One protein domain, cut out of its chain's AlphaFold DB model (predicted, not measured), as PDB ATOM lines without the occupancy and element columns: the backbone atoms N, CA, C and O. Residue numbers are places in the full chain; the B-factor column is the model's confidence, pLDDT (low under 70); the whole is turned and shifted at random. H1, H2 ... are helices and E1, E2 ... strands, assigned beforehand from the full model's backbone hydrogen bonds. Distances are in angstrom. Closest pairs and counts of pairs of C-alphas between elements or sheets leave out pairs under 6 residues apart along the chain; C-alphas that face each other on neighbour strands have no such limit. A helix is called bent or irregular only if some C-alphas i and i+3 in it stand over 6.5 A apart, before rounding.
ATOM      1  N   ALA A  95      79.538  -4.602 -18.305       76.94
ATOM      2  CA  ALA A  95      79.386  -5.958 -18.846       76.94
ATOM      3  C   ALA A  95      77.921  -6.445 -18.797       76.94
ATOM      4  O   ALA A  95      77.481  -7.161 -19.689       76.94
ATOM      5  N   VAL A  96      77.154  -5.998 -17.792       71.62
ATOM      6  CA  VAL A  96      75.705  -6.239 -17.696       71.62
ATOM      7  C   VAL A  96      74.955  -5.486 -18.795       71.62
ATOM      8  O   VAL A  96      74.154  -6.100 -19.490       71.62
ATOM      9  N   GLN A  97      75.250  -4.199 -19.006       79.12
ATOM     10  CA  GLN A  97      74.642  -3.405 -20.077       79.12
ATOM     11  C   GLN A  97      74.886  -4.048 -21.449       79.12
ATOM     12  O   GLN A  97      73.942  -4.270 -22.194       79.12
ATOM     13  N   GLN A  98      76.133  -4.433 -21.747       77.38
ATOM     14  CA  GLN A  98      76.487  -5.099 -23.004       77.38
ATOM     15  C   GLN A  98      75.756  -6.436 -23.183       77.38
ATOM     16  O   GLN A  98      75.228  -6.688 -24.260       77.38
ATOM     17  N   ALA A  99      75.684  -7.275 -22.143       72.12
ATOM     18  CA  ALA A  99      75.002  -8.568 -22.220       72.12
ATOM     19  C   ALA A  99      73.482  -8.428 -22.430       72.12
ATOM     20  O   ALA A  99      72.898  -9.175 -23.215       72.12
ATOM     21  N   VAL A 100      72.847  -7.464 -21.754       68.12
ATOM     22  CA  VAL A 100      71.413  -7.174 -21.907       68.12
ATOM     23  C   VAL A 100      71.121  -6.597 -23.288       68.12
ATOM     24  O   VAL A 100      70.256  -7.116 -23.992       68.12
ATOM     25  N   ASP A 101      71.874  -5.583 -23.714       73.12
ATOM     26  CA  ASP A 101      71.670  -4.918 -25.003       73.12
ATOM     27  C   ASP A 101      71.974  -5.862 -26.179       73.12
ATOM     28  O   ASP A 101      71.224  -5.893 -27.157       73.12
ATOM     29  N   GLU A 102      73.009  -6.707 -26.077       70.12
ATOM     30  CA  GLU A 102      73.278  -7.736 -27.085       70.12
ATOM     31  C   GLU A 102      72.151  -8.777 -27.135       70.12
ATOM     32  O   GLU A 102      71.718  -9.143 -28.228       70.12
ATOM     33  N   SER A 103      71.623  -9.218 -25.991       65.62
ATOM     34  CA  SER A 103      70.502 -10.162 -25.960       65.62
ATOM     35  C   SER A 103      69.216  -9.549 -26.545       65.62
ATOM     36  O   SER A 103      68.559 -10.182 -27.379       65.62
ATOM     37  N   MET A 104      68.918  -8.277 -26.243       64.94
ATOM     38  CA  MET A 104      67.815  -7.534 -26.869       64.94
ATOM     39  C   MET A 104      68.009  -7.410 -28.387       64.94
ATOM     40  O   MET A 104      67.058  -7.599 -29.152       64.94
ATOM     41  N   ALA A 105      69.233  -7.144 -28.851       65.75
ATOM     42  CA  ALA A 105      69.556  -7.042 -30.273       65.75
ATOM     43  C   ALA A 105      69.482  -8.398 -31.002       65.75
ATOM     44  O   ALA A 105      68.968  -8.469 -32.122       65.75
ATOM     45  N   GLN A 106      69.967  -9.484 -30.388       65.62
ATOM     46  CA  GLN A 106      69.878 -10.848 -30.924       65.62
ATOM     47  C   GLN A 106      68.418 -11.292 -31.056       65.62
ATOM     48  O   GLN A 106      68.008 -11.747 -32.128       65.62
ATOM     49  N   GLY A 107      67.622 -11.082 -30.008       62.12
ATOM     50  CA  GLY A 107      66.189 -11.327 -30.039       62.12
ATOM     51  C   GLY A 107      65.488 -10.501 -31.115       62.12
ATOM     52  O   GLY A 107      64.791 -11.049 -31.968       62.12
ATOM     53  N   SER A 108      65.742  -9.188 -31.150       63.00
ATOM     54  CA  SER A 108      65.144  -8.285 -32.139       63.00
ATOM     55  C   SER A 108      65.386  -8.778 -33.565       63.00
ATOM     56  O   SER A 108      64.449  -8.841 -34.356       63.00
ATOM     57  N   ARG A 109      66.608  -9.230 -33.888       65.31
ATOM     58  CA  ARG A 109      66.947  -9.823 -35.198       65.31
ATOM     59  C   ARG A 109      66.124 -11.074 -35.528       65.31
ATOM     60  O   ARG A 109      65.705 -11.212 -36.674       65.31
ATOM     61  N   ALA A 110      65.862 -11.953 -34.557       61.81
ATOM     62  CA  ALA A 110      64.973 -13.103 -34.746       61.81
ATOM     63  C   ALA A 110      63.507 -12.675 -34.974       61.81
ATOM     64  O   ALA A 110      62.775 -13.318 -35.729       61.81
ATOM     65  N   GLY A 111      63.100 -11.559 -34.367       64.75
ATOM     66  CA  GLY A 111      61.772 -10.963 -34.483       64.75
ATOM     67  C   GLY A 111      61.492 -10.160 -35.764       64.75
ATOM     68  O   GLY A 111      60.347 -10.124 -36.217       64.75
ATOM     69  N   VAL A 112      62.505  -9.533 -36.380       71.19
ATOM     70  CA  VAL A 112      62.337  -8.601 -37.522       71.19
ATOM     71  C   VAL A 112      61.506  -9.210 -38.656       71.19
ATOM     72  O   VAL A 112      60.539  -8.592 -39.092       71.19
ATOM     73  N   ALA A 113      61.806 -10.438 -39.091       71.75
ATOM     74  CA  ALA A 113      61.118 -11.073 -40.224       71.75
ATOM     75  C   ALA A 113      59.625 -11.381 -39.964       71.75
ATOM     76  O   ALA A 113      58.857 -11.584 -40.912       71.75
ATOM     77  N   LEU A 114      59.211 -11.433 -38.692       71.94
ATOM     78  CA  LEU A 114      57.810 -11.517 -38.275       71.94
ATOM     79  C   LEU A 114      57.168 -10.121 -38.317       71.94
ATOM     80  O   LEU A 114      56.119  -9.951 -38.935       71.94
ATOM     81  N   LEU A 115      57.828  -9.113 -37.735       78.38
ATOM     82  CA  LEU A 115      57.349  -7.724 -37.692       78.38
ATOM     83  C   LEU A 115      57.238  -7.090 -39.089       78.38
ATOM     84  O   LEU A 115      56.282  -6.367 -39.363       78.38
ATOM     85  N   GLU A 116      58.143  -7.403 -40.017       82.19
ATOM     86  CA  GLU A 116      58.068  -6.972 -41.422       82.19
ATOM     87  C   GLU A 116      56.782  -7.446 -42.118       82.19
ATOM     88  O   GLU A 116      56.219  -6.717 -42.940       82.19
ATOM     89  N   LYS A 117      56.287  -8.631 -41.741       80.19
ATOM     90  CA  LYS A 117      55.047  -9.244 -42.247       80.19
ATOM     91  C   LYS A 117      53.816  -8.935 -41.390       80.19
ATOM     92  O   LYS A 117      52.705  -9.262 -41.802       80.19
ATOM     93  N   ALA A 118      54.002  -8.342 -40.211       81.00
ATOM     94  CA  ALA A 118      52.915  -7.998 -39.307       81.00
ATOM     95  C   ALA A 118      51.991  -6.930 -39.909       81.00
ATOM     96  O   ALA A 118      52.389  -6.125 -40.757       81.00
ATOM     97  N   LEU A 119      50.740  -6.932 -39.446       78.38
ATOM     98  CA  LEU A 119      49.718  -5.990 -39.880       78.38
ATOM     99  C   LEU A 119      50.143  -4.553 -39.546       78.38
ATOM    100  O   LEU A 119      50.433  -4.240 -38.395       78.38
ATOM    101  N   VAL A 120      50.117  -3.670 -40.545       88.31
ATOM    102  CA  VAL A 120      50.173  -2.225 -40.307       88.31
ATOM    103  C   VAL A 120      48.771  -1.768 -39.932       88.31
ATOM    104  O   VAL A 120      47.848  -1.872 -40.741       88.31
ATOM    105  N   VAL A 121      48.616  -1.276 -38.708       93.38
ATOM    106  CA  VAL A 121      47.376  -0.680 -38.215       93.38
ATOM    107  C   VAL A 121      47.556   0.833 -38.166       93.38
ATOM    108  O   VAL A 121      48.604   1.325 -37.756       93.38
ATOM    109  N   THR A 122      46.545   1.583 -38.600       95.12
ATOM    110  CA  THR A 122      46.522   3.038 -38.416       95.12
ATOM    111  C   THR A 122      46.048   3.342 -36.991       95.12
ATOM    112  O   THR A 122      44.949   2.900 -36.647       95.12
ATOM    113  N   PRO A 123      46.816   4.083 -36.172       97.00
ATOM    114  CA  PRO A 123      46.381   4.460 -34.832       97.00
ATOM    115  C   PRO A 123      45.129   5.345 -34.874       97.00
ATOM    116  O   PRO A 123      45.082   6.318 -35.629       97.00
ATOM    117  N   ALA A 124      44.120   5.012 -34.068       97.75
ATOM    118  CA  ALA A 124      42.890   5.791 -33.930       97.75
ATOM    119  C   ALA A 124      42.133   5.450 -32.637       97.75
ATOM    120  O   ALA A 124      42.078   4.295 -32.227       97.75
ATOM    121  N   THR A 125      41.471   6.444 -32.048       97.75
ATOM    122  CA  THR A 125      40.494   6.259 -30.962       97.75
ATOM    123  C   THR A 125      39.064   6.202 -31.513       97.75
ATOM    124  O   THR A 125      38.807   6.499 -32.682       97.75
ATOM    125  N   SER A 126      38.102   5.798 -30.683       97.06
ATOM    126  CA  SER A 126      36.677   5.790 -31.040       97.06
ATOM    127  C   SER A 126      35.786   6.004 -29.814       97.06
ATOM    128  O   SER A 126      36.256   5.935 -28.686       97.06
ATOM    129  N   ALA A 127      34.479   6.197 -30.009       95.44
ATOM    130  CA  ALA A 127      33.531   6.318 -28.892       95.44
ATOM    131  C   ALA A 127      33.447   5.063 -27.995       95.44
ATOM    132  O   ALA A 127      32.993   5.164 -26.862       95.44
ATOM    133  N   HIS A 128      33.873   3.895 -28.496       94.88
ATOM    134  CA  HIS A 128      33.953   2.647 -27.727       94.88
ATOM    135  C   HIS A 128      35.358   2.321 -27.207       94.88
ATOM    136  O   HIS A 128      35.497   1.352 -26.480       94.88
ATOM    137  N   PHE A 129      36.366   3.096 -27.611       97.31
ATOM    138  CA  PHE A 129      37.757   2.962 -27.183       97.31
ATOM    139  C   PHE A 129      38.366   4.375 -27.144       97.31
ATOM    140  O   PHE A 129      38.991   4.809 -28.128       97.31
ATOM    141  N   PRO A 130      38.065   5.165 -26.097       96.56
ATOM    142  CA  PRO A 130      38.553   6.534 -25.961       96.56
ATOM    143  C   PRO A 130      40.072   6.555 -25.735       96.56
ATOM    144  O   PRO A 130      40.690   5.530 -25.464       96.56
ATOM    145  N   ALA A 131      40.700   7.728 -25.831       95.50
ATOM    146  CA  ALA A 131      42.059   7.871 -25.307       95.50
ATOM    147  C   ALA A 131      42.058   7.573 -23.795       95.50
ATOM    148  O   ALA A 131      41.112   7.963 -23.108       95.50
ATOM    149  N   VAL A 132      43.109   6.918 -23.289       95.62
ATOM    150  CA  VAL A 132      43.330   6.803 -21.838       95.62
ATOM    151  C   VAL A 132      43.458   8.215 -21.256       95.62
ATOM    152  O   VAL A 132      44.070   9.087 -21.880       95.62
ATOM    153  N   ASP A 133      42.848   8.463 -20.093       94.00
ATOM    154  CA  ASP A 133      42.868   9.790 -19.474       94.00
ATOM    155  C   ASP A 133      44.307  10.222 -19.144       94.00
ATOM    156  O   ASP A 133      45.151   9.402 -18.781       94.00
ATOM    157  N   ALA A 134      44.600  11.518 -19.253       91.88
ATOM    158  CA  ALA A 134      45.938  12.051 -18.997       91.88
ATOM    159  C   ALA A 134      46.388  11.886 -17.530       91.88
ATOM    160  O   ALA A 134      47.589  11.867 -17.255       91.88
ATOM    161  N   ALA A 135      45.451  11.767 -16.582       93.56
ATOM    162  CA  ALA A 135      45.758  11.408 -15.203       93.56
ATOM    163  C   ALA A 135      46.221   9.946 -15.104       93.56
ATOM    164  O   ALA A 135      47.245   9.673 -14.473       93.56
ATOM    165  N   ASP A 136      45.537   9.026 -15.785       95.69
ATOM    166  CA  ASP A 136      45.892   7.605 -15.784       95.69
ATOM    167  C   ASP A 136      47.177   7.341 -16.580       95.69
ATOM    168  O   ASP A 136      48.052   6.609 -16.115       95.69
ATOM    169  N   SER A 137      47.379   8.015 -17.719       95.06
ATOM    170  CA  SER A 137      48.626   7.917 -18.489       95.06
ATOM    171  C   SER A 137      49.837   8.524 -17.769       95.06
ATOM    172  O   SER A 137      50.967   8.279 -18.182       95.06
ATOM    173  N   SER A 138      49.658   9.276 -16.675       94.81
ATOM    174  CA  SER A 138      50.772   9.867 -15.913       94.81
ATOM    175  C   SER A 138      51.519   8.875 -15.006       94.81
ATOM    176  O   SER A 138      52.635   9.165 -14.571       94.81
ATOM    177  N   SER A 139      50.941   7.700 -14.734       96.81
ATOM    178  CA  SER A 139      51.507   6.677 -13.847       96.81
ATOM    179  C   SER A 139      51.456   5.300 -14.496       96.81
ATOM    180  O   SER A 139      50.402   4.869 -14.951       96.81
ATOM    181  N   ALA A 140      52.571   4.567 -14.463       96.50
ATOM    182  CA  ALA A 140      52.685   3.252 -15.086       96.50
ATOM    183  C   ALA A 140      51.609   2.261 -14.612       96.50
ATOM    184  O   ALA A 140      51.043   1.525 -15.415       96.50
ATOM    185  N   SER A 141      51.294   2.256 -13.311       96.44
ATOM    186  CA  SER A 141      50.293   1.347 -12.747       96.44
ATOM    187  C   SER A 141      48.859   1.754 -13.080       96.44
ATOM    188  O   SER A 141      48.031   0.877 -13.314       96.44
ATOM    189  N   LEU A 142      48.561   3.059 -13.142       97.50
ATOM    190  CA  LEU A 142      47.245   3.551 -13.566       97.50
ATOM    191  C   LEU A 142      47.028   3.264 -15.055       97.50
ATOM    192  O   LEU A 142      46.017   2.666 -15.414       97.50
ATOM    193  N   PHE A 143      48.020   3.574 -15.895       98.44
ATOM    194  CA  PHE A 143      48.002   3.251 -17.315       98.44
ATOM    195  C   PHE A 143      47.847   1.745 -17.552       98.44
ATOM    196  O   PHE A 143      46.984   1.346 -18.326       98.44
ATOM    197  N   ALA A 144      48.611   0.893 -16.858       98.19
ATOM    198  CA  ALA A 144      48.478  -0.560 -16.972       98.19
ATOM    199  C   ALA A 144      47.060  -1.043 -16.629       98.19
ATOM    200  O   ALA A 144      46.519  -1.887 -17.346       98.19
ATOM    201  N   MET A 145      46.434  -0.505 -15.574       98.00
ATOM    202  CA  MET A 145      45.047  -0.834 -15.225       98.00
ATOM    203  C   MET A 145      44.060  -0.355 -16.295       98.00
ATOM    204  O   MET A 145      43.277  -1.166 -16.782       98.00
ATOM    205  N   ALA A 146      44.121   0.918 -16.698       97.88
ATOM    206  CA  ALA A 146      43.221   1.499 -17.695       97.88
ATOM    207  C   ALA A 146      43.346   0.802 -19.061       97.88
ATOM    208  O   ALA A 146      42.345   0.397 -19.650       97.88
ATOM    209  N   PHE A 147      44.579   0.568 -19.523       98.31
ATOM    210  CA  PHE A 147      44.861  -0.153 -20.761       98.31
ATOM    211  C   PHE A 147      44.326  -1.592 -20.712       98.31
ATOM    212  O   PHE A 147      43.686  -2.051 -21.654       98.31
ATOM    213  N   THR A 148      44.534  -2.301 -19.599       98.06
ATOM    214  CA  THR A 148      44.010  -3.667 -19.421       98.06
ATOM    215  C   THR A 148      42.487  -3.696 -19.361       98.06
ATOM    216  O   THR A 148      41.871  -4.636 -19.869       98.06
ATOM    217  N   GLN A 149      41.874  -2.683 -18.748       97.62
ATOM    218  CA  GLN A 149      40.428  -2.574 -18.649       97.62
ATOM    219  C   GLN A 149      39.797  -2.407 -20.033       97.62
ATOM    220  O   GLN A 149      38.970  -3.232 -20.404       97.62
ATOM    221  N   GLU A 150      40.247  -1.443 -20.835       97.69
ATOM    222  CA  GLU A 150      39.770  -1.252 -22.216       97.69
ATOM    223  C   GLU A 150      40.105  -2.447 -23.139       97.69
ATOM    224  O   GLU A 150      39.331  -2.790 -24.032       97.69
ATOM    225  N   LEU A 151      41.230  -3.139 -22.906       97.69
ATOM    226  CA  LEU A 151      41.624  -4.326 -23.675       97.69
ATOM    227  C   LEU A 151      40.698  -5.537 -23.446       97.69
ATOM    228  O   LEU A 151      40.538  -6.356 -24.355       97.69
ATOM    229  N   LEU A 152      40.132  -5.685 -22.242       97.88
ATOM    230  CA  LEU A 152      39.419  -6.897 -21.808       97.88
ATOM    231  C   LEU A 152      37.941  -6.679 -21.437       97.88
ATOM    232  O   LEU A 152      37.199  -7.658 -21.331       97.88
ATOM    233  N   ASP A 153      37.483  -5.440 -21.260       97.44
ATOM    234  CA  ASP A 153      36.071  -5.090 -21.072       97.44
ATOM    235  C   ASP A 153      35.385  -4.859 -22.435       97.44
ATOM    236  O   ASP A 153      35.242  -3.741 -22.927       97.44
ATOM    237  N   LEU A 154      34.995  -5.962 -23.083       98.06
ATOM    238  CA  LEU A 154      34.556  -5.978 -24.480       98.06
ATOM    239  C   LEU A 154      33.087  -6.394 -24.634       98.06
ATOM    240  O   LEU A 154      32.711  -7.533 -24.344       98.06
ATOM    241  N   ASP A 155      32.266  -5.516 -25.221       97.44
ATOM    242  CA  ASP A 155      31.020  -5.910 -25.896       97.44
ATOM    243  C   ASP A 155      31.334  -6.205 -27.369       97.44
ATOM    244  O   ASP A 155      31.540  -5.296 -28.183       97.44
ATOM    245  N   PHE A 156      31.367  -7.490 -27.731       97.88
ATOM    246  CA  PHE A 156      31.756  -7.932 -29.073       97.88
ATOM    247  C   PHE A 156      30.734  -7.566 -30.166       97.88
ATOM    248  O   PHE A 156      31.020  -7.764 -31.347       97.88
ATOM    249  N   ARG A 157      29.542  -7.048 -29.821       97.19
ATOM    250  CA  ARG A 157      28.552  -6.543 -30.794       97.19
ATOM    251  C   ARG A 157      28.677  -5.053 -31.050       97.19
ATOM    252  O   ARG A 157      28.409  -4.628 -32.172       97.19
ATOM    253  N   ALA A 158      29.005  -4.282 -30.020       97.00
ATOM    254  CA  ALA A 158      29.219  -2.843 -30.127       97.00
ATOM    255  C   ALA A 158      30.600  -2.508 -30.717       97.00
ATOM    256  O   ALA A 158      30.766  -1.472 -31.358       97.00
ATOM    257  N   THR A 159      31.579  -3.397 -30.532       97.69
ATOM    258  CA  THR A 159      32.984  -3.162 -30.888       97.69
ATOM    259  C   THR A 159      33.498  -4.099 -31.980       97.69
ATOM    260  O   THR A 159      33.038  -5.231 -32.153       97.69
ATOM    261  N   THR A 160      34.501  -3.636 -32.728       97.56
ATOM    262  CA  THR A 160      35.207  -4.442 -33.732       97.56
ATOM    263  C   THR A 160      36.672  -4.642 -33.363       97.56
ATOM    264  O   THR A 160      37.325  -3.744 -32.830       97.56
ATOM    265  N   ARG A 161      37.223  -5.797 -33.756       97.44
ATOM    266  CA  ARG A 161      38.650  -6.121 -33.606       97.44
ATOM    267  C   ARG A 161      39.563  -5.035 -34.184       97.44
ATOM    268  O   ARG A 161      40.610  -4.745 -33.622       97.44
ATOM    269  N   THR A 162      39.165  -4.428 -35.303       97.25
ATOM    270  CA  THR A 162      39.925  -3.352 -35.953       97.25
ATOM    271  C   THR A 162      39.958  -2.081 -35.107       97.25
ATOM    272  O   THR A 162      41.011  -1.465 -35.019       97.25
ATOM    273  N   GLN A 163      38.848  -1.705 -34.458       97.81
ATOM    274  CA  GLN A 163      38.827  -0.551 -33.550       97.81
ATOM    275  C   GLN A 163      39.708  -0.792 -32.319       97.81
ATOM    276  O   GLN A 163      40.496   0.084 -31.984       97.81
ATOM    277  N   LEU A 164      39.642  -1.982 -31.705       98.25
ATOM    278  CA  LEU A 164      40.499  -2.321 -30.562       98.25
ATOM    279  C   LEU A 164      41.988  -2.257 -30.934       98.25
ATOM    280  O   LEU A 164      42.781  -1.675 -30.204       98.25
ATOM    281  N   LEU A 165      42.384  -2.818 -32.083       97.88
ATOM    282  CA  LEU A 165      43.787  -2.783 -32.511       97.88
ATOM    283  C   LEU A 165      44.248  -1.381 -32.933       97.88
ATOM    284  O   LEU A 165      45.405  -1.042 -32.701       97.88
ATOM    285  N   ALA A 166      43.371  -0.560 -33.518       98.19
ATOM    286  CA  ALA A 166      43.674   0.840 -33.826       98.19
ATOM    287  C   ALA A 166      43.844   1.686 -32.557       98.19
ATOM    288  O   ALA A 166      44.717   2.552 -32.511       98.19
ATOM    289  N   TRP A 167      43.067   1.391 -31.514       98.50
ATOM    290  CA  TRP A 167      43.224   2.001 -30.200       98.50
ATOM    291  C   TRP A 167      44.489   1.507 -29.490       98.50
ATOM    292  O   TRP A 167      45.242   2.321 -28.965       98.50
ATOM    293  N   ALA A 168      44.800   0.209 -29.538       97.62
ATOM    294  CA  ALA A 168      46.048  -0.308 -28.981       97.62
ATOM    295  C   ALA A 168      47.256   0.364 -29.656       97.62
ATOM    296  O   ALA A 168      48.139   0.864 -28.972       97.62
ATOM    297  N   GLN A 169      47.234   0.485 -30.989       96.88
ATOM    298  CA  GLN A 169      48.235   1.224 -31.764       96.88
ATOM    299  C   GLN A 169      48.305   2.719 -31.401       96.88
ATOM    300  O   GLN A 169      49.370   3.310 -31.517       96.88
ATOM    301  N   PHE A 170      47.196   3.350 -30.998       97.50
ATOM    302  CA  PHE A 170      47.199   4.745 -30.538       97.50
ATOM    303  C   PHE A 170      47.922   4.912 -29.193       97.50
ATOM    304  O   PHE A 170      48.536   5.950 -28.961       97.50
ATOM    305  N   ASN A 171      47.874   3.886 -28.341       97.62
ATOM    306  CA  ASN A 171      48.540   3.852 -27.041       97.62
ATOM    307  C   ASN A 171      49.928   3.176 -27.111       97.62
ATOM    308  O   ASN A 171      50.380   2.609 -26.114       97.62
ATOM    309  N   ASP A 172      50.592   3.171 -28.274       94.75
ATOM    310  CA  ASP A 172      51.879   2.495 -28.449       94.75
ATOM    311  C   ASP A 172      53.065   3.282 -27.857       94.75
ATOM    312  O   ASP A 172      53.050   4.508 -27.758       94.75
ATOM    313  N   ALA A 173      54.122   2.564 -27.476       93.44
ATOM    314  CA  ALA A 173      55.412   3.117 -27.060       93.44
ATOM    315  C   ALA A 173      56.534   2.610 -28.001       93.44
ATOM    316  O   ALA A 173      57.341   1.750 -27.642       93.44
ATOM    317  N   PRO A 174      56.588   3.092 -29.261       87.75
ATOM    318  CA  PRO A 174      57.376   2.469 -30.329       87.75
ATOM    319  C   PRO A 174      58.880   2.773 -30.262       87.75
ATOM    320  O   PRO A 174      59.651   2.200 -31.035       87.75
ATOM    321  N   TYR A 175      59.296   3.685 -29.377       87.56
ATOM    322  CA  TYR A 175      60.678   4.161 -29.237       87.56
ATOM    323  C   TYR A 175      61.434   3.528 -28.056       87.56
ATOM    324  O   TYR A 175      62.642   3.712 -27.938       87.56
ATOM    325  N   SER A 176      60.754   2.762 -27.201       85.31
ATOM    326  CA  SER A 176      61.327   2.203 -25.966       85.31
ATOM    327  C   SER A 176      62.247   0.995 -26.195       85.31
ATOM    328  O   SER A 176      62.933   0.555 -25.280       85.31
ATOM    329  N   LEU A 177      62.294   0.468 -27.425       73.75
ATOM    330  CA  LEU A 177      63.034  -0.741 -27.816       73.75
ATOM    331  C   LEU A 177      64.448  -0.466 -28.374       73.75
ATOM    332  O   LEU A 177      64.990  -1.275 -29.129       73.75
ATOM    333  N   GLY A 178      65.051   0.676 -28.030       75.06
ATOM    334  CA  GLY A 178      66.443   0.992 -28.367       75.06
ATOM    335  C   GLY A 178      66.734   0.997 -29.871       75.06
ATOM    336  O   GLY A 178      66.168   1.788 -30.624       75.06
ATOM    337  N   ASP A 179      67.623   0.101 -30.313       72.44
ATOM    338  CA  ASP A 179      68.071  -0.018 -31.710       72.44
ATOM    339  C   ASP A 179      66.990  -0.530 -32.688       72.44
ATOM    340  O   ASP A 179      67.198  -0.556 -33.909       72.44
ATOM    341  N   VAL A 180      65.815  -0.943 -32.197       75.25
ATOM    342  CA  VAL A 180      64.692  -1.315 -33.065       75.25
ATOM    343  C   VAL A 180      64.176  -0.075 -33.798       75.25
ATOM    344  O   VAL A 180      63.634   0.855 -33.206       75.25
ATOM    345  N   ARG A 181      64.277  -0.081 -35.134       77.12
ATOM    346  CA  ARG A 181      63.688   0.962 -35.992       77.12
ATOM    347  C   ARG A 181      62.226   1.208 -35.606       77.12
ATOM    348  O   ARG A 181      61.431   0.273 -35.660       77.12
ATOM    349  N   ALA A 182      61.840   2.464 -35.380       76.56
ATOM    350  CA  ALA A 182      60.470   2.845 -35.007       76.56
ATOM    351  C   ALA A 182      59.372   2.264 -35.931       76.56
ATOM    352  O   ALA A 182      58.302   1.887 -35.468       76.56
ATOM    353  N   SER A 183      59.656   2.094 -37.232       79.69
ATOM    354  CA  SER A 183      58.742   1.456 -38.201       79.69
ATOM    355  C   SER A 183      58.436  -0.028 -37.928       79.69
ATOM    356  O   SER A 183      57.474  -0.565 -38.476       79.69
ATOM    357  N   LEU A 184      59.293  -0.697 -37.151       82.31
ATOM    358  CA  LEU A 184      59.111  -2.052 -36.629       82.31
ATOM    359  C   LEU A 184      58.623  -2.011 -35.175       82.31
ATOM    360  O   LEU A 184      57.727  -2.779 -34.845       82.31
ATOM    361  N   GLY A 185      59.143  -1.089 -34.353       81.31
ATOM    362  CA  GLY A 185      58.708  -0.867 -32.966       81.31
ATOM    363  C   GLY A 185      57.199  -0.636 -32.852       81.31
ATOM    364  O   GLY A 185      56.527  -1.335 -32.099       81.31
ATOM    365  N   ALA A 186      56.636   0.212 -33.719       85.75
ATOM    366  CA  ALA A 186      55.191   0.443 -33.819       85.75
ATOM    367  C   ALA A 186      54.368  -0.831 -34.096       85.75
ATOM    368  O   ALA A 186      53.182  -0.875 -33.806       85.75
ATOM    369  N   ARG A 187      54.965  -1.899 -34.638       86.75
ATOM    370  CA  ARG A 187      54.252  -3.157 -34.914       86.75
ATOM    371  C   ARG A 187      54.294  -4.145 -33.749       86.75
ATOM    372  O   ARG A 187      53.561  -5.132 -33.791       86.75
ATOM    373  N   VAL A 188      55.145  -3.928 -32.743       88.56
ATOM    374  CA  VAL A 188      55.398  -4.905 -31.669       88.56
ATOM    375  C   VAL A 188      54.144  -5.131 -30.832       88.56
ATOM    376  O   VAL A 188      53.699  -6.276 -30.735       88.56
ATOM    377  N   LEU A 189      53.507  -4.064 -30.339       92.25
ATOM    378  CA  LEU A 189      52.306  -4.162 -29.508       92.25
ATOM    379  C   LEU A 189      51.184  -4.939 -30.210       92.25
ATOM    380  O   LEU A 189      50.748  -5.973 -29.709       92.25
ATOM    381  N   VAL A 190      50.774  -4.514 -31.411       92.31
ATOM    382  CA  VAL A 190      49.729  -5.200 -32.199       92.31
ATOM    383  C   VAL A 190      50.105  -6.654 -32.509       92.31
ATOM    384  O   VAL A 190      49.227  -7.515 -32.553       92.31
ATOM    385  N   THR A 191      51.390  -6.964 -32.694       90.12
ATOM    386  CA  THR A 191      51.851  -8.341 -32.927       90.12
ATOM    387  C   THR A 191      51.752  -9.197 -31.662       90.12
ATOM    388  O   THR A 191      51.216 -10.304 -31.727       90.12
ATOM    389  N   SER A 192      52.203  -8.690 -30.509       89.50
ATOM    390  CA  SER A 192      52.083  -9.378 -29.212       89.50
ATOM    391  C   SER A 192      50.616  -9.631 -28.840       89.50
ATOM    392  O   SER A 192      50.234 -10.751 -28.517       89.50
ATOM    393  N   LEU A 193      49.748  -8.640 -29.069       93.12
ATOM    394  CA  LEU A 193      48.306  -8.724 -28.851       93.12
ATOM    395  C   LEU A 193      47.560  -9.632 -29.838       93.12
ATOM    396  O   LEU A 193      46.343  -9.718 -29.734       93.12
ATOM    397  N   THR A 194      48.208 -10.243 -30.838       91.38
ATOM    398  CA  THR A 194      47.501 -11.027 -31.873       91.38
ATOM    399  C   THR A 194      48.186 -12.321 -32.312       91.38
ATOM    400  O   THR A 194      47.693 -12.983 -33.230       91.38
ATOM    401  N   SER A 195      49.290 -12.712 -31.672       83.38
ATOM    402  CA  SER A 195      50.054 -13.919 -32.008       83.38
ATOM    403  C   SER A 195      50.176 -14.871 -30.817       83.38
ATOM    404  O   SER A 195      50.137 -14.459 -29.666       83.38
ATOM    405  N   GLY A 196      50.302 -16.175 -31.090       79.31
ATOM    406  CA  GLY A 196      50.450 -17.191 -30.043       79.31
ATOM    407  C   GLY A 196      49.242 -17.290 -29.100       79.31
ATOM    408  O   GLY A 196      48.097 -17.301 -29.550       79.31
ATOM    409  N   SER A 197      49.511 -17.404 -27.794       81.19
ATOM    410  CA  SER A 197      48.498 -17.216 -26.745       81.19
ATOM    411  C   SER A 197      48.234 -15.716 -26.632       81.19
ATOM    412  O   SER A 197      49.133 -14.976 -26.255       81.19
ATOM    413  N   SER A 198      47.031 -15.274 -27.001       87.31
ATOM    414  CA  SER A 198      46.721 -13.860 -27.239       87.31
ATOM    415  C   SER A 198      45.450 -13.428 -26.494       87.31
ATOM    416  O   SER A 198      44.467 -14.177 -26.518       87.31
ATOM    417  N   PRO A 199      45.416 -12.222 -25.888       93.19
ATOM    418  CA  PRO A 199      44.208 -11.671 -25.278       93.19
ATOM    419  C   PRO A 199      43.167 -11.236 -26.318       93.19
ATOM    420  O   PRO A 199      41.971 -11.317 -26.047       93.19
ATOM    421  N   VAL A 200      43.584 -10.809 -27.520       96.31
ATOM    422  CA  VAL A 200      42.653 -10.405 -28.585       96.31
ATOM    423  C   VAL A 200      42.246 -11.639 -29.399       96.31
ATOM    424  O   VAL A 200      43.117 -12.271 -30.011       96.31
ATOM    425  N   PRO A 201      40.942 -11.973 -29.489       95.81
ATOM    426  CA  PRO A 201      40.470 -13.075 -30.323       95.81
ATOM    427  C   PRO A 201      40.814 -12.884 -31.805       95.81
ATOM    428  O   PRO A 201      40.935 -11.759 -32.304       95.81
ATOM    429  N   SER A 202      40.913 -13.978 -32.561       94.88
ATOM    430  CA  SER A 202      41.008 -13.912 -34.024       94.88
ATOM    431  C   SER A 202      39.750 -13.282 -34.642       94.88
ATOM    432  O   SER A 202      38.685 -13.226 -34.030       94.88
ATOM    433  N   THR A 203      39.823 -12.836 -35.900       94.94
ATOM    434  CA  THR A 203      38.659 -12.269 -36.612       94.94
ATOM    435  C   THR A 203      37.471 -13.241 -36.687       94.94
ATOM    436  O   THR A 203      36.315 -12.814 -36.626       94.94
ATOM    437  N   VAL A 204      37.737 -14.549 -36.787       96.62
ATOM    438  CA  VAL A 204      36.703 -15.599 -36.806       96.62
ATOM    439  C   VAL A 204      36.049 -15.748 -35.432       96.62
ATOM    440  O   VAL A 204      34.821 -15.772 -35.342       96.62
ATOM    441  N   GLU A 205      36.846 -15.783 -34.362       96.69
ATOM    442  CA  GLU A 205      36.347 -15.867 -32.984       96.69
ATOM    443  C   GLU A 205      35.584 -14.606 -32.588       96.69
ATOM    444  O   GLU A 205      34.470 -14.721 -32.091       96.69
ATOM    445  N   TRP A 206      36.093 -13.410 -32.902       97.75
ATOM    446  CA  TRP A 206      35.380 -12.145 -32.686       97.75
ATOM    447  C   TRP A 206      34.004 -12.162 -33.363       97.75
ATOM    448  O   TRP A 206      32.990 -11.840 -32.750       97.75
ATOM    449  N   SER A 207      33.944 -12.630 -34.614       97.94
ATOM    450  CA  SER A 207      32.692 -12.760 -35.375       97.94
ATOM    451  C   SER A 207      31.745 -13.824 -34.802       97.94
ATOM    452  O   SER A 207      30.534 -13.781 -35.038       97.94
ATOM    453  N   HIS A 208      32.264 -14.818 -34.080       97.81
ATOM    454  CA  HIS A 208      31.466 -15.787 -33.333       97.81
ATOM    455  C   HIS A 208      30.943 -15.183 -32.020       97.81
ATOM    456  O   HIS A 208      29.733 -15.194 -31.801       97.81
ATOM    457  N   LEU A 209      31.818 -14.585 -31.204       98.00
ATOM    458  CA  LEU A 209      31.486 -13.911 -29.944       98.00
ATOM    459  C   LEU A 209      30.422 -12.821 -30.153       98.00
ATOM    460  O   LEU A 209      29.415 -12.806 -29.447       98.00
ATOM    461  N   ALA A 210      30.567 -12.003 -31.200       97.88
ATOM    462  CA  ALA A 210      29.593 -10.991 -31.607       97.88
ATOM    463  C   ALA A 210      28.204 -11.587 -31.909       97.88
ATOM    464  O   ALA A 210      27.184 -11.137 -31.383       97.88
ATOM    465  N   ARG A 211      28.130 -12.638 -32.740       97.62
ATOM    466  CA  ARG A 211      26.850 -13.289 -33.086       97.62
ATOM    467  C   ARG A 211      26.192 -13.938 -31.869       97.62
ATOM    468  O   ARG A 211      24.986 -13.786 -31.682       97.62
ATOM    469  N   SER A 212      26.995 -14.580 -31.025       97.12
ATOM    470  CA  SER A 212      26.580 -15.193 -29.761       97.12
ATOM    471  C   SER A 212      26.312 -14.173 -28.645       97.12
ATOM    472  O   SER A 212      25.847 -14.556 -27.575       97.12
ATOM    473  N   ARG A 213      26.527 -12.873 -28.909       97.62
ATOM    474  CA  ARG A 213      26.314 -11.750 -27.979       97.62
ATOM    475  C   ARG A 213      27.086 -11.903 -26.664       97.62
ATOM    476  O   ARG A 213      26.569 -11.580 -25.598       97.62
ATOM    477  N   VAL A 214      28.292 -12.454 -26.758       98.06
ATOM    478  CA  VAL A 214      29.192 -12.587 -25.615       98.06
ATOM    479  C   VAL A 214      29.713 -11.208 -25.244       98.06
ATOM    480  O   VAL A 214      30.102 -10.452 -26.131       98.06
ATOM    481  N   ASN A 215      29.758 -10.930 -23.946       97.69
ATOM    482  CA  ASN A 215      30.432  -9.775 -23.371       97.69
ATOM    483  C   ASN A 215      31.505 -10.263 -22.392       97.69
ATOM    484  O   ASN A 215      31.287 -11.228 -21.654       97.69
ATOM    485  N   TRP A 216      32.653  -9.597 -22.375       98.06
ATOM    486  CA  TRP A 216      33.682  -9.764 -21.354       98.06
ATOM    487  C   TRP A 216      33.649  -8.574 -20.399       98.06
ATOM    488  O   TRP A 216      33.400  -7.452 -20.823       98.06
ATOM    489  N   ARG A 217      33.880  -8.825 -19.111       98.19
ATOM    490  CA  ARG A 217      34.096  -7.809 -18.074       98.19
ATOM    491  C   ARG A 217      35.328  -8.203 -17.278       98.19
ATOM    492  O   ARG A 217      35.355  -9.313 -16.748       98.19
ATOM    493  N   VAL A 218      36.318  -7.322 -17.170       97.88
ATOM    494  CA  VAL A 218      37.477  -7.547 -16.298       97.88
ATOM    495  C   VAL A 218      37.280  -6.846 -14.952       97.88
ATOM    496  O   VAL A 218      36.682  -5.775 -14.879       97.88
ATOM    497  N   SER A 219      37.726  -7.470 -13.866       98.06
ATOM    498  CA  SER A 219      37.645  -6.904 -12.518       98.06
ATOM    499  C   SER A 219      38.764  -7.428 -11.618       98.06
ATOM    500  O   SER A 219      39.472  -8.372 -11.969       98.06
ATOM    501  N   GLY A 220      38.944  -6.796 -10.453       97.12
ATOM    502  CA  GLY A 220      39.965  -7.206  -9.484       97.12
ATOM    503  C   GLY A 220      41.391  -7.115 -10.031       97.12
ATOM    504  O   GLY A 220      42.208  -7.969  -9.698       97.12
ATOM    505  N   LEU A 221      41.663  -6.132 -10.898       97.88
ATOM    506  CA  LEU A 221      42.986  -5.936 -11.482       97.88
ATOM    507  C   LEU A 221      44.018  -5.614 -10.395       97.88
ATOM    508  O   LEU A 221      43.827  -4.709  -9.582       97.88
ATOM    509  N   VAL A 222      45.124  -6.350 -10.419       97.75
ATOM    510  CA  VAL A 222      46.313  -6.132  -9.597       97.75
ATOM    511  C   VAL A 222      47.488  -5.935 -10.540       97.75
ATOM    512  O   VAL A 222      47.732  -6.772 -11.408       97.75
ATOM    513  N   VAL A 223      48.212  -4.833 -10.347       97.69
ATOM    514  CA  VAL A 223      49.422  -4.493 -11.100       97.69
ATOM    515  C   VAL A 223      50.592  -4.398 -10.129       97.69
ATOM    516  O   VAL A 223      50.547  -3.619  -9.176       97.69
ATOM    517  N   SER A 224      51.656  -5.154 -10.383       96.56
ATOM    518  CA  SER A 224      52.924  -5.069  -9.648       96.56
ATOM    519  C   SER A 224      54.100  -4.913 -10.602       96.56
ATOM    520  O   SER A 224      54.052  -5.391 -11.729       96.56
ATOM    521  N   VAL A 225      55.181  -4.269 -10.158       94.69
ATOM    522  CA  VAL A 225      56.437  -4.254 -10.927       94.69
ATOM    523  C   VAL A 225      56.941  -5.689 -11.045       94.69
ATOM    524  O   VAL A 225      57.063  -6.376 -10.030       94.69
ATOM    525  N   ASN A 226      57.250  -6.126 -12.263       89.50
ATOM    526  CA  ASN A 226      57.774  -7.462 -12.498       89.50
ATOM    527  C   ASN A 226      59.131  -7.623 -11.766       89.50
ATOM    528  O   ASN A 226      60.004  -6.747 -11.862       89.50
ATOM    529  N   PRO A 227      59.347  -8.708 -10.999       85.06
ATOM    530  CA  PRO A 227      60.544  -8.853 -10.167       85.06
ATOM    531  C   PRO A 227      61.820  -8.923 -11.013       85.06
ATOM    532  O   PRO A 227      62.866  -8.409 -10.616       85.06
ATOM    533  N   THR A 228      61.715  -9.499 -12.204       79.12
ATOM    534  CA  THR A 228      62.797  -9.649 -13.175       79.12
ATOM    535  C   THR A 228      63.251  -8.286 -13.722       79.12
ATOM    536  O   THR A 228      64.448  -8.012 -13.761       79.12
ATOM    537  N   TRP A 229      62.326  -7.358 -14.007       85.31
ATOM    538  CA  TRP A 229      62.672  -5.959 -14.324       85.31
ATOM    539  C   TRP A 229      63.495  -5.290 -13.214       85.31
ATOM    540  O   TRP A 229      64.530  -4.669 -13.466       85.31
ATOM    541  N   THR A 230      63.073  -5.477 -11.961       84.50
ATOM    542  CA  THR A 230      63.784  -4.934 -10.791       84.50
ATOM    543  C   THR A 230      65.192  -5.533 -10.662       84.50
ATOM    544  O   THR A 230      66.133  -4.822 -10.309       84.50
ATOM    545  N   GLN A 231      65.365  -6.814 -11.008       80.12
ATOM    546  CA  GLN A 231      66.670  -7.478 -11.031       80.12
ATOM    547  C   GLN A 231      67.617  -6.859 -12.072       80.12
ATOM    548  O   GLN A 231      68.748  -6.534 -11.705       80.12
ATOM    549  N   ALA A 232      67.177  -6.608 -13.312       78.25
ATOM    550  CA  ALA A 232      68.015  -5.948 -14.326       78.25
ATOM    551  C   ALA A 232      68.490  -4.554 -13.893       78.25
ATOM    552  O   ALA A 232      69.687  -4.263 -13.971       78.25
ATOM    553  N   LEU A 233      67.586  -3.721 -13.364       84.06
ATOM    554  CA  LEU A 233      67.958  -2.406 -12.831       84.06
ATOM    555  C   LEU A 233      68.960  -2.528 -11.670       84.06
ATOM    556  O   LEU A 233      69.950  -1.800 -11.627       84.06
ATOM    557  N   SER A 234      68.756  -3.484 -10.756       81.12
ATOM    558  CA  SER A 234      69.678  -3.720  -9.632       81.12
ATOM    559  C   SER A 234      71.060  -4.228 -10.064       81.12
ATOM    560  O   SER A 234      72.053  -3.956  -9.391       81.12
ATOM    561  N   ALA A 235      71.143  -4.911 -11.211       78.25
ATOM    562  CA  ALA A 235      72.391  -5.343 -11.835       78.25
ATOM    563  C   ALA A 235      73.115  -4.204 -12.592       78.25
ATOM    564  O   ALA A 235      74.208  -4.412 -13.119       78.25
ATOM    565  N   GLY A 236      72.537  -2.997 -12.632       79.06
ATOM    566  CA  GLY A 236      73.136  -1.818 -13.256       79.06
ATOM    567  C   GLY A 236      72.906  -1.711 -14.764       79.06
ATOM    568  O   GLY A 236      73.688  -1.037 -15.436       79.06
ATOM    569  N   TRP A 237      71.869  -2.366 -15.298       82.00
ATOM    570  CA  TRP A 237      71.346  -2.044 -16.626       82.00
ATOM    571  C   TRP A 237      70.469  -0.786 -16.567       82.00
ATOM    572  O   TRP A 237      69.747  -0.561 -15.594       82.00
ATOM    573  N   VAL A 238      70.533   0.026 -17.620       86.19
ATOM    574  CA  VAL A 238      69.749   1.251 -17.786       86.19
ATOM    575  C   VAL A 238      68.948   1.148 -19.092       86.19
ATOM    576  O   VAL A 238      69.556   0.939 -20.146       86.19
ATOM    577  N   PRO A 239      67.609   1.309 -19.060       84.56
ATOM    578  CA  PRO A 239      66.794   1.295 -20.270       84.56
ATOM    579  C   PRO A 239      67.061   2.516 -21.152       84.56
ATOM    580  O   PRO A 239      67.393   3.597 -20.662       84.56
ATOM    581  N   THR A 240      66.852   2.369 -22.465       85.38
ATOM    582  CA  THR A 240      66.937   3.497 -23.412       85.38
ATOM    583  C   THR A 240      65.885   4.571 -23.125       85.38
ATOM    584  O   THR A 240      66.143   5.760 -23.296       85.38
ATOM    585  N   ASP A 241      64.705   4.146 -22.680       88.75
ATOM    586  CA  ASP A 241      63.584   5.002 -22.317       88.75
ATOM    587  C   ASP A 241      63.406   5.002 -20.794       88.75
ATOM    588  O   ASP A 241      63.243   3.955 -20.168       88.75
ATOM    589  N   SER A 242      63.425   6.188 -20.184       91.06
ATOM    590  CA  SER A 242      63.301   6.354 -18.734       91.06
ATOM    591  C   SER A 242      61.906   6.042 -18.180       91.06
ATOM    592  O   SER A 242      61.757   5.941 -16.966       91.06
ATOM    593  N   LEU A 243      60.889   5.937 -19.044       93.69
ATOM    594  CA  LEU A 243      59.545   5.466 -18.694       93.69
ATOM    595  C   LEU A 243      59.366   3.966 -18.972       93.69
ATOM    596  O   LEU A 243      58.277   3.436 -18.764       93.69
ATOM    597  N   MET A 244      60.402   3.268 -19.446       92.19
ATOM    598  CA  MET A 244      60.303   1.833 -19.680       92.19
ATOM    599  C   MET A 244      60.123   1.075 -18.360       92.19
ATOM    600  O   MET A 244      60.733   1.412 -17.344       92.19
ATOM    601  N   GLY A 245      59.296   0.032 -18.379       91.56
ATOM    602  CA  GLY A 245      59.104  -0.864 -17.243       91.56
ATOM    603  C   GLY A 245      58.291  -2.094 -17.611       91.56
ATOM    604  O   GLY A 245      57.499  -2.046 -18.547       91.56
ATOM    605  N   ILE A 246      58.466  -3.194 -16.878       93.06
ATOM    606  CA  ILE A 246      57.642  -4.401 -17.038       93.06
ATOM    607  C   ILE A 246      56.786  -4.564 -15.786       93.06
ATOM    608  O   ILE A 246      57.291  -4.493 -14.660       93.06
ATOM    609  N   TYR A 247      55.494  -4.788 -15.991       95.88
ATOM    610  CA  TYR A 247      54.501  -4.906 -14.934       95.88
ATOM    611  C   TYR A 247      53.739  -6.217 -15.076       95.88
ATOM    612  O   TYR A 247      53.180  -6.497 -16.131       95.88
ATOM    613  N   ASP A 248      53.687  -6.999 -14.005       96.25
ATOM    614  CA  ASP A 248      52.804  -8.156 -13.929       96.25
ATOM    615  C   ASP A 248      51.384  -7.654 -13.674       96.25
ATOM    616  O   ASP A 248      51.131  -6.943 -12.696       96.25
ATOM    617  N   VAL A 249      50.463  -8.022 -14.562       97.81
ATOM    618  CA  VAL A 249      49.043  -7.693 -14.470       97.81
ATOM    619  C   VAL A 249      48.265  -8.984 -14.273       97.81
ATOM    620  O   VAL A 249      48.441  -9.949 -15.015       97.81
ATOM    621  N   SER A 250      47.380  -9.012 -13.282       97.88
ATOM    622  CA  SER A 250      46.478 -10.140 -13.039       97.88
ATOM    623  C   SER A 250      45.080  -9.667 -12.655       97.88
ATOM    624  O   SER A 250      44.909  -8.531 -12.220       97.88
ATOM    625  N   GLY A 251      44.069 -10.516 -12.829       97.88
ATOM    626  CA  GLY A 251      42.691 -10.194 -12.461       97.88
ATOM    627  C   GLY A 251      41.694 -11.293 -12.814       97.88
ATOM    628  O   GLY A 251      42.063 -12.444 -13.054       97.88
ATOM    629  N   LEU A 252      40.412 -10.927 -12.847       98.38
ATOM    630  CA  LEU A 252      39.297 -11.821 -13.148       98.38
ATOM    631  C   LEU A 252      38.591 -11.398 -14.438       98.38
ATOM    632  O   LEU A 252      38.036 -10.305 -14.519       98.38
ATOM    633  N   LEU A 253      38.551 -12.292 -15.426       98.31
ATOM    634  CA  LEU A 253      37.794 -12.135 -16.666       98.31
ATOM    635  C   LEU A 253      36.447 -12.850 -16.540       98.31
ATOM    636  O   LEU A 253      36.376 -14.077 -16.471       98.31
ATOM    637  N   THR A 254      35.365 -12.082 -16.524       98.38
ATOM    638  CA  THR A 254      33.992 -12.586 -16.461       98.38
ATOM    639  C   THR A 254      33.373 -12.595 -17.855       98.38
ATOM    640  O   THR A 254      33.199 -11.554 -18.482       98.38
ATOM    641  N   ILE A 255      33.030 -13.788 -18.332       97.88
ATOM    642  CA  ILE A 255      32.435 -14.059 -19.638       97.88
ATOM    643  C   ILE A 255      30.924 -14.221 -19.453       97.88
ATOM    644  O   ILE A 255      30.454 -15.127 -18.757       97.88
ATOM    645  N   ILE A 256      30.163 -13.336 -20.091       97.88
ATOM    646  CA  ILE A 256      28.704 -13.270 -20.022       97.88
ATOM    647  C   ILE A 256      28.147 -13.638 -21.397       97.88
ATOM    648  O   ILE A 256      28.411 -12.945 -22.376       97.88
ATOM    649  N   SER A 257      27.350 -14.704 -21.464       96.06
ATOM    650  CA  SER A 257      26.742 -15.208 -22.703       96.06
ATOM    651  C   SER A 257      25.248 -15.466 -22.478       96.06
ATOM    652  O   SER A 257      24.906 -16.188 -21.539       96.06
ATOM    653  N   PRO A 258      24.326 -14.932 -23.304       94.62
ATOM    654  CA  PRO A 258      22.896 -15.179 -23.133       94.62
ATOM    655  C   PRO A 258      22.544 -16.671 -23.140       94.62
ATOM    656  O   PRO A 258      23.083 -17.446 -23.930       94.62
ATOM    657  N   GLY A 259      21.628 -17.073 -22.256       93.62
ATOM    658  CA  GLY A 259      21.183 -18.465 -22.124       93.62
ATOM    659  C   GLY A 259      22.196 -19.423 -21.481       93.62
ATOM    660  O   GLY A 259      21.912 -20.612 -21.398       93.62
ATOM    661  N   HIS A 260      23.346 -18.925 -21.019       93.75
ATOM    662  CA  HIS A 260      24.394 -19.717 -20.374       93.75
ATOM    663  C   HIS A 260      24.716 -19.155 -18.984       93.75
ATOM    664  O   HIS A 260      24.481 -17.980 -18.702       93.75
ATOM    665  N   SER A 261      25.274 -19.994 -18.109       94.44
ATOM    666  CA  SER A 261      25.845 -19.535 -16.840       94.44
ATOM    667  C   SER A 261      27.013 -18.577 -17.090       94.44
ATOM    668  O   SER A 261      27.804 -18.783 -18.009       94.44
ATOM    669  N   VAL A 262      27.136 -17.551 -16.247       96.50
ATOM    670  CA  VAL A 262      28.308 -16.667 -16.233       96.50
ATOM    671  C   VAL A 262      29.544 -17.484 -15.852       96.50
ATOM    672  O   VAL A 262      29.495 -18.271 -14.906       96.50
ATOM    673  N   VAL A 263      30.643 -17.297 -16.584       97.44
ATOM    674  CA  VAL A 263      31.920 -17.976 -16.332       97.44
ATOM    675  C   VAL A 263      32.955 -16.932 -15.946       97.44
ATOM    676  O   VAL A 263      33.231 -16.033 -16.733       97.44
ATOM    677  N   THR A 264      33.559 -17.061 -14.770       97.50
ATOM    678  CA  THR A 264      34.691 -16.222 -14.355       97.50
ATOM    679  C   THR A 264      35.974 -17.035 -14.428       97.50
ATOM    680  O   THR A 264      36.010 -18.176 -13.970       97.50
ATOM    681  N   LYS A 265      37.011 -16.439 -15.012       97.31
ATOM    682  CA  LYS A 265      38.354 -17.001 -15.150       97.31
ATOM    683  C   LYS A 265      39.386 -16.075 -14.536       97.31
ATOM    684  O   LYS A 265      39.201 -14.861 -14.531       97.31
ATOM    685  N   SER A 266      40.485 -16.642 -14.071       97.19
ATOM    686  CA  SER A 266      41.697 -15.886 -13.766       97.19
ATOM    687  C   SER A 266      42.420 -15.503 -15.059       97.19
ATOM    688  O   SER A 266      42.457 -16.295 -16.003       97.19
ATOM    689  N   VAL A 267      42.992 -14.302 -15.108       97.31
ATOM    690  CA  VAL A 267      43.895 -13.854 -16.179       97.31
ATOM    691  C   VAL A 267      45.186 -13.318 -15.580       97.31
ATOM    692  O   VAL A 267      45.153 -12.688 -14.521       97.31
ATOM    693  N   ALA A 268      46.309 -13.562 -16.252       96.31
ATOM    694  CA  ALA A 268      47.597 -12.962 -15.919       96.31
ATOM    695  C   ALA A 268      48.494 -12.829 -17.159       96.31
ATOM    696  O   ALA A 268      48.422 -13.668 -18.062       96.31
ATOM    697  N   PHE A 269      49.313 -11.778 -17.189       95.19
ATOM    698  CA  PHE A 269      50.296 -11.481 -18.234       95.19
ATOM    699  C   PHE A 269      51.344 -10.476 -17.733       95.19
ATOM    700  O   PHE A 269      51.111  -9.771 -16.749       95.19
ATOM    701  N   ALA A 270      52.467 -10.369 -18.440       93.94
ATOM    702  CA  ALA A 270      53.420  -9.278 -18.273       93.94
ATOM    703  C   ALA A 270      53.141  -8.182 -19.315       93.94
ATOM    704  O   ALA A 270      52.900  -8.468 -20.487       93.94
ATOM    705  N   LEU A 271      53.156  -6.920 -18.895       95.50
ATOM    706  CA  LEU A 271      52.954  -5.752 -19.750       95.50
ATOM    707  C   LEU A 271      54.222  -4.901 -19.744       95.50
ATOM    708  O   LEU A 271      54.583  -4.320 -18.716       95.50
ATOM    709  N   THR A 272      54.884  -4.809 -20.894       94.31
ATOM    710  CA  THR A 272      56.008  -3.891 -21.088       94.31
ATOM    711  C   THR A 272      55.461  -2.520 -21.476       94.31
ATOM    712  O   THR A 272      54.741  -2.386 -22.468       94.31
ATOM    713  N   LEU A 273      55.810  -1.500 -20.698       96.50
ATOM    714  CA  LEU A 273      55.446  -0.098 -20.883       96.50
ATOM    715  C   LEU A 273      56.658   0.745 -21.289       96.50
ATOM    716  O   LEU A 273      57.801   0.311 -21.146       96.50
ATOM    717  N   GLY A 274      56.383   1.956 -21.766       95.56
ATOM    718  CA  GLY A 274      57.358   2.991 -22.103       95.56
ATOM    719  C   GLY A 274      56.680   4.347 -22.309       95.56
ATOM    720  O   GLY A 274      55.501   4.496 -22.003       95.56
ATOM    721  N   GLY A 275      57.393   5.342 -22.829       95.94
ATOM    722  CA  GLY A 275      56.824   6.629 -23.225       95.94
ATOM    723  C   GLY A 275      55.979   6.507 -24.494       95.94
ATOM    724  O   GLY A 275      56.456   6.013 -25.518       95.94
ATOM    725  N   ALA A 276      54.728   6.967 -24.436       95.38
ATOM    726  CA  ALA A 276      53.803   6.848 -25.558       95.38
ATOM    727  C   ALA A 276      54.242   7.677 -26.782       95.38
ATOM    728  O   ALA A 276      54.768   8.786 -26.664       95.38
ATOM    729  N   GLY A 277      54.001   7.145 -27.982       92.06
ATOM    730  CA  GLY A 277      54.396   7.769 -29.246       92.06
ATOM    731  C   GLY A 277      53.474   8.899 -29.717       92.06
ATOM    732  O   GLY A 277      53.908   9.753 -30.492       92.06
ATOM    733  N   LEU A 278      52.210   8.902 -29.275       94.06
ATOM    734  CA  LEU A 278      51.137   9.750 -29.824       94.06
ATOM    735  C   LEU A 278      50.381  10.593 -28.783       94.06
ATOM    736  O   LEU A 278      49.560  11.433 -29.154       94.06
ATOM    737  N   HIS A 279      50.664  10.411 -27.495       94.00
ATOM    738  CA  HIS A 279      50.064  11.158 -26.387       94.00
ATOM    739  C   HIS A 279      51.077  11.310 -25.237       94.00
ATOM    740  O   HIS A 279      52.094  10.620 -25.232       94.00
ATOM    741  N   PRO A 280      50.873  12.220 -24.266       94.06
ATOM    742  CA  PRO A 280      51.753  12.302 -23.105       94.06
ATOM    743  C   PRO A 280      51.586  11.094 -22.170       94.06
ATOM    744  O   PRO A 280      50.495  10.524 -22.051       94.06
ATOM    745  N   GLY A 281      52.663  10.777 -21.450       95.88
ATOM    746  CA  GLY A 281      52.682   9.747 -20.414       95.88
ATOM    747  C   GLY A 281      53.139   8.374 -20.911       95.88
ATOM    748  O   GLY A 281      53.919   8.268 -21.860       95.88
ATOM    749  N   TYR A 282      52.673   7.334 -20.226       98.00
ATOM    750  CA  TYR A 282      52.965   5.939 -20.535       98.00
ATOM    751  C   TYR A 282      52.155   5.437 -21.734       98.00
ATOM    752  O   TYR A 282      51.001   5.816 -21.909       98.00
ATOM    753  N   GLY A 283      52.771   4.558 -22.520       97.69
ATOM    754  CA  GLY A 283      52.181   3.748 -23.581       97.69
ATOM    755  C   GLY A 283      52.638   2.291 -23.448       97.69
ATOM    756  O   GLY A 283      53.567   1.983 -22.696       97.69
ATOM    757  N   ALA A 284      51.996   1.381 -24.176       96.69
ATOM    758  CA  ALA A 284      52.319  -0.042 -24.178       96.69
ATOM    759  C   ALA A 284      53.305  -0.405 -25.304       96.69
ATOM    760  O   ALA A 284      53.171   0.025 -26.450       96.69
ATOM    761  N   VAL A 285      54.294  -1.236 -24.982       93.62
ATOM    762  CA  VAL A 285      55.311  -1.744 -25.918       93.62
ATOM    763  C   VAL A 285      54.936  -3.147 -26.398       93.62
ATOM    764  O   VAL A 285      54.918  -3.412 -27.601       93.62
ATOM    765  N   ALA A 286      54.637  -4.043 -25.454       91.25
ATOM    766  CA  ALA A 286      54.343  -5.455 -25.686       91.25
ATOM    767  C   ALA A 286      53.536  -6.049 -24.520       91.25
ATOM    768  O   ALA A 286      53.613  -5.549 -23.394       91.25
ATOM    769  N   LEU A 287      52.792  -7.121 -24.797       92.06
ATOM    770  CA  LEU A 287      52.125  -7.959 -23.803       92.06
ATOM    771  C   LEU A 287      52.604  -9.403 -23.959       92.06
ATOM    772  O   LEU A 287      52.410 -10.010 -25.012       92.06
ATOM    773  N   ASP A 288      53.178  -9.953 -22.896       87.00
ATOM    774  CA  ASP A 288      53.861 -11.243 -22.870       87.00
ATOM    775  C   ASP A 288      53.193 -12.194 -21.849       87.00
ATOM    776  O   ASP A 288      52.424 -11.769 -20.987       87.00
ATOM    777  N   ASP A 289      53.451 -13.502 -21.946       87.12
ATOM    778  CA  ASP A 289      52.960 -14.530 -21.004       87.12
ATOM    779  C   ASP A 289      51.436 -14.544 -20.732       87.12
ATOM    780  O   ASP A 289      50.987 -14.865 -19.630       87.12
ATOM    781  N   TRP A 290      50.608 -14.254 -21.746       92.62
ATOM    782  CA  TRP A 290      49.146 -14.311 -21.617       92.62
ATOM    783  C   TRP A 290      48.631 -15.698 -21.203       92.62
ATOM    784  O   TRP A 290      48.715 -16.681 -21.955       92.62
ATOM    785  N   THR A 291      48.006 -15.739 -20.026       92.69
ATOM    786  CA  THR A 291      47.336 -16.908 -19.454       92.69
ATOM    787  C   THR A 291      45.888 -16.600 -19.084       92.69
ATOM    788  O   THR A 291      45.554 -15.508 -18.625       92.69
ATOM    789  N   VAL A 292      45.016 -17.596 -19.264       92.56
ATOM    790  CA  VAL A 292      43.611 -17.537 -18.854       92.56
ATOM    791  C   VAL A 292      43.149 -18.912 -18.365       92.56
ATOM    792  O   VAL A 292      43.137 -19.872 -19.139       92.56
ATOM    793  N   ASN A 293      42.769 -19.010 -17.087       89.38
ATOM    794  CA  ASN A 293      42.345 -20.258 -16.430       89.38
ATOM    795  C   ASN A 293      40.959 -20.086 -15.806       89.38
ATOM    796  O   ASN A 293      40.860 -19.293 -14.838       89.38
TER     797      ASN A 293
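What this domain is: This is residues 95 to 293 of the 293 residues of an uncharacterized protein of Acidimicrobiaceae bacterium (UniProt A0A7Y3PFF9). A strongly twisted sheet of four antiparallel strands, E1 E2 E3 E4 in order, curls round helix H2, while H4, with H3 touching it, packs on edge strand E4. H1 reaches away from H4 to Ala 95 at one end of the long axis, opposite the E2 to E3 turn at Gly 259. The printed part has 199 residues, with named elements in the order H1 H2 H3 H4 H5 E1 H6 E2 E3 E4, and is of mixed class, helices and strands. It is compact, with a radius of gyration of the C-alphas of 16.9 A, yet elongated in outline, spanning 60 by 33 by 31 A.

How they stand to each other: Start at H1, residues 95 to 115, which has a kink of 33 degrees near residue 109. Its residues 112 to 115 alone touch H4, residues 182 to 192, about perpendicular at 77 degrees; the closest C-alphas, of Leu 115 and Leu 184, are 6.0 A apart. Next comes H2, residues 140 to 152, on one face of the sheet of E1, 215 to 225, E2, 245 to 256, E3, 263 to 275, and E4, 282 to 292, in two layers, helix and sheet; its closest C-alphas to E1 are Leu 152 and Val 218, 5.9 A. H3, residues 161 to 170, forms a helical hairpin with H4, at a steep tilt of 43 degrees, opposite ways, closest at the C-alphas of Leu 165 and Val 190, 6.4 A. H4 is on the sheet, its C-alpha of Leu 189 4.5 A from that of Ala 286 in E4. H5, residues 203 to 211, touches no helix and is not on the sheet. H6, residues 227 to 234, only grazes the sheet with residues 227 to 230. E2, E3 and E4 form a meander, each the antiparallel neighbour of the one before. Look for N 217 and O 254, 2.9 A, between E1 and E2; N 253 and O 265, 2.8 A, between E2 and E3; and N 288 and O 270, 2.8 A, between E3 and E4. Every O i to N i+4 pair is within hydrogen-bond range in H2, H3 and H6, against 15 of 17 in H1, 4 of 5 in H5 and 3 of 7 in H4, which has 5 of 8 O i to N i+3 pairs.

Where its parts are: Find C-alpha 95 at (79.386, -5.958, -18.846); H1 runs 29.1 A from there. H1 and H4 are irregular, but only just: C-alphas 110 and 113 are 7.0 A apart, and 186 and 189 are 6.9 A apart. From C-alpha 140 at (52.685, 3.252, -15.086), H2 runs 18.0 A. E1 spans 29.4 A, E2 33.0 A, E3 35.7 A and E4 25.3 A, ending at C-alpha 292, (43.611, -17.537, -18.854).

The domain as a whole: The C-alphas farthest apart, of Ala 95 and Gly 259, are 59.6 A apart. The printed part has no cut, and its long links are H1 to H2, 24 residues, and H3 to H4, 11 residues. Mean pLDDT of the printed part is 90.3; residue 100 and residues 103 to 111 are under 70.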